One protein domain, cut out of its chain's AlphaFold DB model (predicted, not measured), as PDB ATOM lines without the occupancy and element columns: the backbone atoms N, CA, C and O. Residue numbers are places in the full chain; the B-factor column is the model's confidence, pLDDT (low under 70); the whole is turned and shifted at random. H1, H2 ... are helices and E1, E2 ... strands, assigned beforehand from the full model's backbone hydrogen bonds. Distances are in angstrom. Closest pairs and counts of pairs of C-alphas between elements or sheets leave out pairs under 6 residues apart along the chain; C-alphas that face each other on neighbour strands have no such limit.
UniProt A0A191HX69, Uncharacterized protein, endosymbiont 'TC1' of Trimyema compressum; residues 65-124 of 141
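This is residues 65 to 124 of the 141 residues of an uncharacterized protein of endosymbiont 'TC1' of Trimyema compressum (UniProt A0A191HX69). A two-stranded hairpin, E1 and E2, stands beside the helix H1, with E1 as the strand nearer to H1, and a second helix, H2, crosses H1 steeply with part of its length. H1 has E1 of the hairpin beside it, and H2 packs across H1 with its residues 113 to 117. The printed part has 60 residues, with two named helices and two named strands in the order H1, E1, E2, H2, and its sheet has the order E1 - E2, antiparallel. The class is mixed, helices and strands. The whole is compact, with a radius of gyration of the C-alphas of 11.5 A, and the C-alphas span 33 by 27 by 18 A.

The sheet is the hairpin of E1, residues 84 to 91, and E2, residues 94 to 100. These neighbour strands are antiparallel, with 152 degrees between their directions. The C-alphas of Ile 87 and Cys 97 face each other at 4.4 A. Across the pair, N 86 and O 98 are within hydrogen-bond range at 2.8 A, and so are N 100 and O 84 at 2.9 A. H1, residues 65 to 79, has 5 pairs of C-alphas within 8 A of E1, the closest being those of Ser 73 and Leu 85, 6.9 A apart. H1 and E2 are apart. H2, residues 107 to 122, touches H1 with residues 113 to 117 alone. The closest C-alphas of the two helices are those of Val 75 and Ile 113, 6.3 A apart. Their lines stand at a steep tilt of 63 degrees, and they run opposite ways. E1 and H2 are apart. In H1 and H2 every O i to N i+4 pair is within hydrogen-bond range.

E1 runs from Lys 84 to Val 91, 20.2 A from first to last C-alpha, and E2 from Asn 94 to Arg 100, 19.2 A. C-alpha 84 is at (12.479, 32.728, 8.435). H1 runs from Leu 65, with its C-alpha at (17.117, 34.339, 27.083), to Leu 79, 20.9 A. H2 runs from Glu 107 to Thr 122, 22.5 A, and C-alpha 122 is at (18.024, 16.915, 27.641).

The two C-alphas farthest apart, those of Lys 102 and Asp 124, are 34.0 A apart. The printed part, residues 65 to 124, has no cut. The links H1 to E1 and E1 to E2 are tight, the link E2 to H2 is short, and no link is long. The mean pLDDT of the printed part is 87.6, and in this model residues 89 to 94 and residue 102 are under 70.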
ATOM      1  N   LEU A  65      18.029  34.067  28.196       90.44
ATOM      2  CA  LEU A  65      17.117  34.339  27.083       90.44
ATOM      3  C   LEU A  65      17.833  34.318  25.731       90.44
ATOM      4  O   LEU A  65      17.296  33.776  24.768       90.44
ATOM      5  N   SER A  66      19.044  34.871  25.654       90.00
ATOM      6  CA  SER A  66      19.839  34.876  24.422       90.00
ATOM      7  C   SER A  66      20.183  33.453  23.972       90.00
ATOM      8  O   SER A  66      20.011  33.124  22.798       90.00
ATOM      9  N   SER A  67      20.574  32.580  24.906       92.62
ATOM     10  CA  SER A  67      20.795  31.151  24.642       92.62
ATOM     11  C   SER A  67      19.516  30.446  24.184       92.62
ATOM     12  O   SER A  67      19.547  29.638  23.253       92.62
ATOM     13  N   LEU A  68      18.365  30.788  24.771       92.25
ATOM     14  CA  LEU A  68      17.071  30.245  24.358       92.25
ATOM     15  C   LEU A  68      16.685  30.686  22.937       92.25
ATOM     16  O   LEU A  68      16.197  29.870  22.156       92.25
ATOM     17  N   TYR A  69      16.930  31.948  22.571       91.69
ATOM     18  CA  TYR A  69      16.713  32.446  21.208       91.69
ATOM     19  C   TYR A  69      17.626  31.776  20.193       91.69
ATOM     20  O   TYR A  69      17.185  31.477  19.080       91.69
ATOM     21  N   PHE A  70      18.877  31.518  20.569       92.75
ATOM     22  CA  PHE A  70      19.808  30.772  19.736       92.75
ATOM     23  C   PHE A  70      19.291  29.353  19.473       92.75
ATOM     24  O   PHE A  70      19.156  28.956  18.315       92.75
ATOM     25  N   LEU A  71      18.895  28.631  20.527       95.00
ATOM     26  CA  LEU A  71      18.320  27.290  20.415       95.00
ATOM     27  C   LEU A  71      17.042  27.280  19.560       95.00
ATOM     28  O   LEU A  71      16.893  26.440  18.673       95.00
ATOM     29  N   LEU A  72      16.137  28.235  19.785       93.81
ATOM     30  CA  LEU A  72      14.911  28.383  19.002       93.81
ATOM     31  C   LEU A  72      15.221  28.625  17.516       93.81
ATOM     32  O   LEU A  72      14.621  27.998  16.641       93.81
ATOM     33  N   SER A  73      16.182  29.500  17.221       92.19
ATOM     34  CA  SER A  73      16.615  29.799  15.850       92.19
ATOM     35  C   SER A  73      17.243  28.576  15.177       92.19
ATOM     36  O   SER A  73      16.955  28.290  14.015       92.19
ATOM     37  N   TYR A  74      18.053  27.812  15.913       93.81
ATOM     38  CA  TYR A  74      18.650  26.567  15.435       93.81
ATOM     39  C   TYR A  74      17.586  25.518  15.091       93.81
ATOM     40  O   TYR A  74      17.563  24.993  13.975       93.81
ATOM     41  N   VAL A  75      16.659  25.243  16.014       95.19
ATOM     42  CA  VAL A  75      15.603  24.237  15.818       95.19
ATOM     43  C   VAL A  75      14.665  24.628  14.682       95.19
ATOM     44  O   VAL A  75      14.348  23.796  13.833       95.19
ATOM     45  N   THR A  76      14.244  25.891  14.620       93.62
ATOM     46  CA  THR A  76      13.349  26.359  13.551       93.62
ATOM     47  C   THR A  76      14.004  26.289  12.180       93.62
ATOM     48  O   THR A  76      13.367  25.806  11.248       93.62
ATOM     49  N   ARG A  77      15.282  26.669  12.050       91.56
ATOM     50  CA  ARG A  77      16.035  26.513  10.796       91.56
ATOM     51  C   ARG A  77      16.234  25.044  10.413       91.56
ATOM     52  O   ARG A  77      16.229  24.730   9.228       91.56
ATOM     53  N   THR A  78      16.378  24.157  11.397       92.94
ATOM     54  CA  THR A  78      16.540  22.710  11.180       92.94
ATOM     55  C   THR A  78      15.248  22.060  10.682       92.94
ATOM     56  O   THR A  78      15.271  21.311   9.711       92.94
ATOM     57  N   LEU A  79      14.114  22.351  11.325       93.38
ATOM     58  CA  LEU A  79      12.819  21.753  10.979       93.38
ATOM     59  C   LEU A  79      12.158  22.426   9.767       93.38
ATOM     60  O   LEU A  79      11.498  21.760   8.972       93.38
ATOM     61  N   TYR A  80      12.340  23.740   9.613       91.62
ATOM     62  CA  TYR A  80      11.676  24.559   8.596       91.62
ATOM     63  C   TYR A  80      12.684  25.466   7.871       91.62
ATOM     64  O   TYR A  80      12.611  26.690   7.974       91.62
ATOM     65  N   PRO A  81      13.615  24.909   7.075       88.81
ATOM     66  CA  PRO A  81      14.726  25.661   6.476       88.81
ATOM     67  C   PRO A  81      14.297  26.757   5.489       88.81
ATOM     68  O   PRO A  81      15.076  27.657   5.186       88.81
ATOM     69  N   ARG A  82      13.066  26.685   4.966       86.38
ATOM     70  CA  ARG A  82      12.486  27.699   4.067       86.38
ATOM     71  C   ARG A  82      11.758  28.819   4.811       86.38
ATOM     72  O   ARG A  82      11.456  29.846   4.207       86.38
ATOM     73  N   SER A  83      11.475  28.626   6.096       84.31
ATOM     74  CA  SER A  83      10.853  29.626   6.952       84.31
ATOM     75  C   SER A  83      11.917  30.493   7.605       84.31
ATOM     76  O   SER A  83      12.926  30.004   8.108       84.31
ATOM     77  N   LYS A  84      11.667  31.802   7.648       83.69
ATOM     78  CA  LYS A  84      12.479  32.728   8.435       83.69
ATOM     79  C   LYS A  84      11.736  33.046   9.725       83.69
ATOM     80  O   LYS A  84      10.721  33.740   9.679       83.69
ATOM     81  N   LEU A  85      12.234  32.534  10.849       87.75
ATOM     82  CA  LEU A  85      11.755  32.938  12.166       87.75
ATOM     83  C   LEU A  85      12.137  34.397  12.422       87.75
ATOM     84  O   LEU A  85      13.294  34.783  12.267       87.75
ATOM     85  N   GLU A  86      11.156  35.188  12.829       85.81
ATOM     86  CA  GLU A  86      11.347  36.546  13.306       85.81
ATOM     87  C   GLU A  86      10.953  36.605  14.780       85.81
ATOM     88  O   GLU A  86       9.805  36.352  15.150       85.81
ATOM     89  N   ILE A  87      11.938  36.902  15.626       83.31
ATOM     90  CA  ILE A  87      11.743  37.122  17.056       83.31
ATOM     91  C   ILE A  87      11.463  38.615  17.227       83.31
ATOM     92  O   ILE A  87      12.307  39.450  16.911       83.31
ATOM     93  N   SER A  88      10.245  38.944  17.651       76.88
ATOM     94  CA  SER A  88       9.774  40.319  17.825       76.88
ATOM     95  C   SER A  88       9.954  40.793  19.267       76.88
ATOM     96  O   SER A  88      10.655  40.182  20.074       76.88
ATOM     97  N   HIS A  89       9.310  41.913  19.591       68.75
ATOM     98  CA  HIS A  89       9.312  42.515  20.915       68.75
ATOM     99  C   HIS A  89       8.826  41.550  22.004       68.75
ATOM    100  O   HIS A  89       7.936  40.717  21.796       68.75
ATOM    101  N   THR A  90       9.372  41.728  23.204       65.44
ATOM    102  CA  THR A  90       8.847  41.105  24.415       65.44
ATOM    103  C   THR A  90       7.462  41.686  24.717       65.44
ATOM    104  O   THR A  90       7.310  42.894  24.891       65.44
ATOM    105  N   VAL A  91       6.443  40.833  24.792       66.06
ATOM    106  CA  VAL A  91       5.108  41.180  25.285       66.06
ATOM    107  C   VAL A  91       5.041  40.745  26.748       66.06
ATOM    108  O   VAL A  91       4.932  39.557  27.059       66.06
ATOM    109  N   ALA A  92       5.148  41.710  27.665       67.19
ATOM    110  CA  ALA A  92       5.318  41.475  29.103       67.19
ATOM    111  C   ALA A  92       6.556  40.610  29.429       67.19
ATOM    112  O   ALA A  92       7.678  41.074  29.249       67.19
ATOM    113  N   LYS A  93       6.367  39.375  29.921       64.62
ATOM    114  CA  LYS A  93       7.446  38.396  30.186       64.62
ATOM    115  C   LYS A  93       7.613  37.358  29.069       64.62
ATOM    116  O   LYS A  93       8.435  36.457  29.197       64.62
ATOM    117  N   ASN A  94       6.815  37.459  28.007       69.38
ATOM    118  CA  ASN A  94       6.809  36.510  26.901       69.38
ATOM    119  C   ASN A  94       7.430  37.130  25.661       69.38
ATOM    120  O   ASN A  94       7.418  38.343  25.475       69.38
ATOM    121  N   VAL A  95       7.927  36.280  24.778       75.50
ATOM    122  CA  VAL A  95       8.556  36.706  23.534       75.50
ATOM    123  C   VAL A  95       7.646  36.290  22.401       75.50
ATOM    124  O   VAL A  95       7.321  35.112  22.262       75.50
ATOM    125  N   TYR A  96       7.202  37.266  21.615       82.94
ATOM    126  CA  TYR A  96       6.401  36.985  20.437       82.94
ATOM    127  C   TYR A  96       7.323  36.669  19.258       82.94
ATOM    128  O   TYR A  96       8.264  37.413  18.983       82.94
ATOM    129  N   CYS A  97       7.060  35.572  18.553       84.12
ATOM    130  CA  CYS A  97       7.788  35.216  17.342       84.12
ATOM    131  C   CYS A  97       6.832  34.689  16.272       84.12
ATOM    132  O   CYS A  97       5.766  34.152  16.579       84.12
ATOM    133  N   TYR A  98       7.205  34.868  15.008       84.19
ATOM    134  CA  TYR A  98       6.396  34.447  13.869       84.19
ATOM    135  C   TYR A  98       7.276  34.034  12.685       84.19
ATOM    136  O   TYR A  98       8.450  34.395  12.608       84.19
ATOM    137  N   PHE A  99       6.724  33.257  11.750       87.44
ATOM    138  CA  PHE A  99       7.394  32.963  10.482       87.44
ATOM    139  C   PHE A  99       7.078  34.041   9.454       87.44
ATOM    140  O   PHE A  99       5.917  34.354   9.187       87.44
ATOM    141  N   ARG A 100       8.121  34.608   8.848       81.69
ATOM    142  CA  ARG A 100       7.975  35.581   7.772       81.69
ATOM    143  C   ARG A 100       7.537  34.879   6.486       81.69
ATOM    144  O   ARG A 100       8.177  33.929   6.041       81.69
ATOM    145  N   GLY A 101       6.497  35.403   5.841       75.00
ATOM    146  CA  GLY A 101       6.006  34.924   4.548       75.00
ATOM    147  C   GLY A 101       4.662  34.202   4.642       75.00
ATOM    148  O   GLY A 101       3.857  34.474   5.526       75.00
ATOM    149  N   LYS A 102       4.386  33.316   3.675       68.94
ATOM    150  CA  LYS A 102       3.100  32.597   3.574       68.94
ATOM    151  C   LYS A 102       3.028  31.350   4.456       68.94
ATOM    152  O   LYS A 102       1.944  30.798   4.638       68.94
ATOM    153  N   GLU A 103       4.167  30.881   4.958       74.50
ATOM    154  CA  GLU A 103       4.214  29.685   5.785       74.50
ATOM    155  C   GLU A 103       3.677  30.002   7.181       74.50
ATOM    156  O   GLU A 103       4.260  30.778   7.934       74.50
ATOM    157  N   ARG A 104       2.527  29.413   7.518       80.00
ATOM    158  CA  ARG A 104       1.910  29.602   8.829       80.00
ATOM    159  C   ARG A 104       2.597  28.729   9.871       80.00
ATOM    160  O   ARG A 104       2.931  27.567   9.609       80.00
ATOM    161  N   LEU A 105       2.759  29.301  11.059       85.56
ATOM    162  CA  LEU A 105       3.100  28.574  12.271       85.56
ATOM    163  C   LEU A 105       1.804  27.946  12.809       85.56
ATOM    164  O   LEU A 105       0.959  28.653  13.353       85.56
ATOM    165  N   THR A 106       1.605  26.652  12.555       90.56
ATOM    166  CA  THR A 106       0.461  25.895  13.088       90.56
ATOM    167  C   THR A 106       0.797  25.344  14.470       90.56
ATOM    168  O   THR A 106       1.966  25.302  14.859       90.56
ATOM    169  N   GLU A 107      -0.215  24.905  15.211       93.12
ATOM    170  CA  GLU A 107      -0.033  24.338  16.547       93.12
ATOM    171  C   GLU A 107       0.884  23.100  16.526       93.12
ATOM    172  O   GLU A 107       1.792  22.980  17.348       93.12
ATOM    173  N   GLU A 108       0.751  22.243  15.511       94.06
ATOM    174  CA  GLU A 108       1.610  21.068  15.326       94.06
ATOM    175  C   GLU A 108       3.076  21.470  15.149       94.06
ATOM    176  O   GLU A 108       3.974  20.838  15.708       94.06
ATOM    177  N   LYS A 109       3.337  22.564  14.416       92.25
ATOM    178  CA  LYS A 109       4.700  23.078  14.245       92.25
ATOM    179  C   LYS A 109       5.264  23.619  15.551       92.25
ATOM    180  O   LYS A 109       6.438  23.389  15.830       92.25
ATOM    181  N   VAL A 110       4.445  24.312  16.344       93.38
ATOM    182  CA  VAL A 110       4.840  24.813  17.670       93.38
ATOM    183  C   VAL A 110       5.229  23.653  18.583       93.38
ATOM    184  O   VAL A 110       6.285  23.709  19.215       93.38
ATOM    185  N   PHE A 111       4.433  22.580  18.619       96.25
ATOM    186  CA  PHE A 111       4.761  21.396  19.412       96.25
ATOM    187  C   PHE A 111       6.030  20.700  18.922       96.25
ATOM    188  O   PHE A 111       6.903  20.419  19.741       96.25
ATOM    189  N   ALA A 112       6.203  20.533  17.610       96.44
ATOM    190  CA  ALA A 112       7.426  19.961  17.049       96.44
ATOM    191  C   ALA A 112       8.682  20.774  17.419       96.44
ATOM    192  O   ALA A 112       9.708  20.200  17.783       96.44
ATOM    193  N   ILE A 113       8.603  22.112  17.380       95.50
ATOM    194  CA  ILE A 113       9.701  22.997  17.805       95.50
ATOM    195  C   ILE A 113       9.989  22.809  19.295       95.50
ATOM    196  O   ILE A 113      11.141  22.588  19.667       95.50
ATOM    197  N   ARG A 114       8.959  22.867  20.149       96.19
ATOM    198  CA  ARG A 114       9.097  22.691  21.603       96.19
ATOM    199  C   ARG A 114       9.766  21.362  21.939       96.19
ATOM    200  O   ARG A 114      10.685  21.335  22.755       96.19
ATOM    201  N   ASP A 115       9.294  20.280  21.335       97.94
ATOM    202  CA  ASP A 115       9.757  18.931  21.645       97.94
ATOM    203  C   ASP A 115      11.209  18.749  21.194       97.94
ATOM    204  O   ASP A 115      12.026  18.256  21.969       97.94
ATOM    205  N   LYS A 116      11.577  19.281  20.020       97.62
ATOM    206  CA  LYS A 116      12.969  19.267  19.555       97.62
ATOM    207  C   LYS A 116      13.893  20.140  20.406       97.62
ATOM    208  O   LYS A 116      15.013  19.736  20.690       97.62
ATOM    209  N   MET A 117      13.448  21.317  20.854       96.56
ATOM    210  CA  MET A 117      14.232  22.141  21.786       96.56
ATOM    211  C   MET A 117      14.485  21.400  23.103       96.56
ATOM    212  O   MET A 117      15.611  21.393  23.589       96.56
ATOM    213  N   ARG A 118      13.456  20.749  23.664       97.50
ATOM    214  CA  ARG A 118      13.586  19.948  24.891       97.50
ATOM    215  C   ARG A 118      14.513  18.752  24.700       97.50
ATOM    216  O   ARG A 118      15.325  18.505  25.576       97.50
ATOM    217  N   GLU A 119      14.429  18.061  23.566       97.62
ATOM    218  CA  GLU A 119      15.340  16.964  23.216       97.62
ATOM    219  C   GLU A 119      16.809  17.412  23.277       97.62
ATOM    220  O   GLU A 119      17.619  16.759  23.927       97.62
ATOM    221  N   LEU A 120      17.144  18.552  22.659       96.62
ATOM    222  CA  LEU A 120      18.516  19.075  22.628       96.62
ATOM    223  C   LEU A 120      19.009  19.534  24.008       96.62
ATOM    224  O   LEU A 120      20.181  19.343  24.320       96.62
ATOM    225  N   VAL A 121      18.126  20.112  24.830       95.81
ATOM    226  CA  VAL A 121      18.446  20.474  26.222       95.81
ATOM    227  C   VAL A 121      18.681  19.223  27.068       95.81
ATOM    228  O   VAL A 121      19.653  19.173  27.808       95.81
ATOM    229  N   THR A 122      17.841  18.195  26.936       97.25
ATOM    230  CA  THR A 122      18.024  16.915  27.641       97.25
ATOM    231  C   THR A 122      19.306  16.202  27.211       97.25
ATOM    232  O   THR A 122      19.922  15.519  28.022       97.25
ATOM    233  N   ALA A 123      19.716  16.358  25.951       96.88
ATOM    234  CA  ALA A 123      20.975  15.827  25.440       96.88
ATOM    235  C   ALA A 123      22.218  16.608  25.910       96.88
ATOM    236  O   ALA A 123      23.327  16.184  25.597       96.88
ATOM    237  N   ASP A 124      22.038  17.724  26.628       94.62
ATOM    238  CA  ASP A 124      23.102  18.567  27.188       94.62
ATOM    239  C   ASP A 124      24.174  18.967  26.160       94.62
ATOM    240  O   ASP A 124      25.382  18.868  26.373       94.62
TER     241      ASP A 124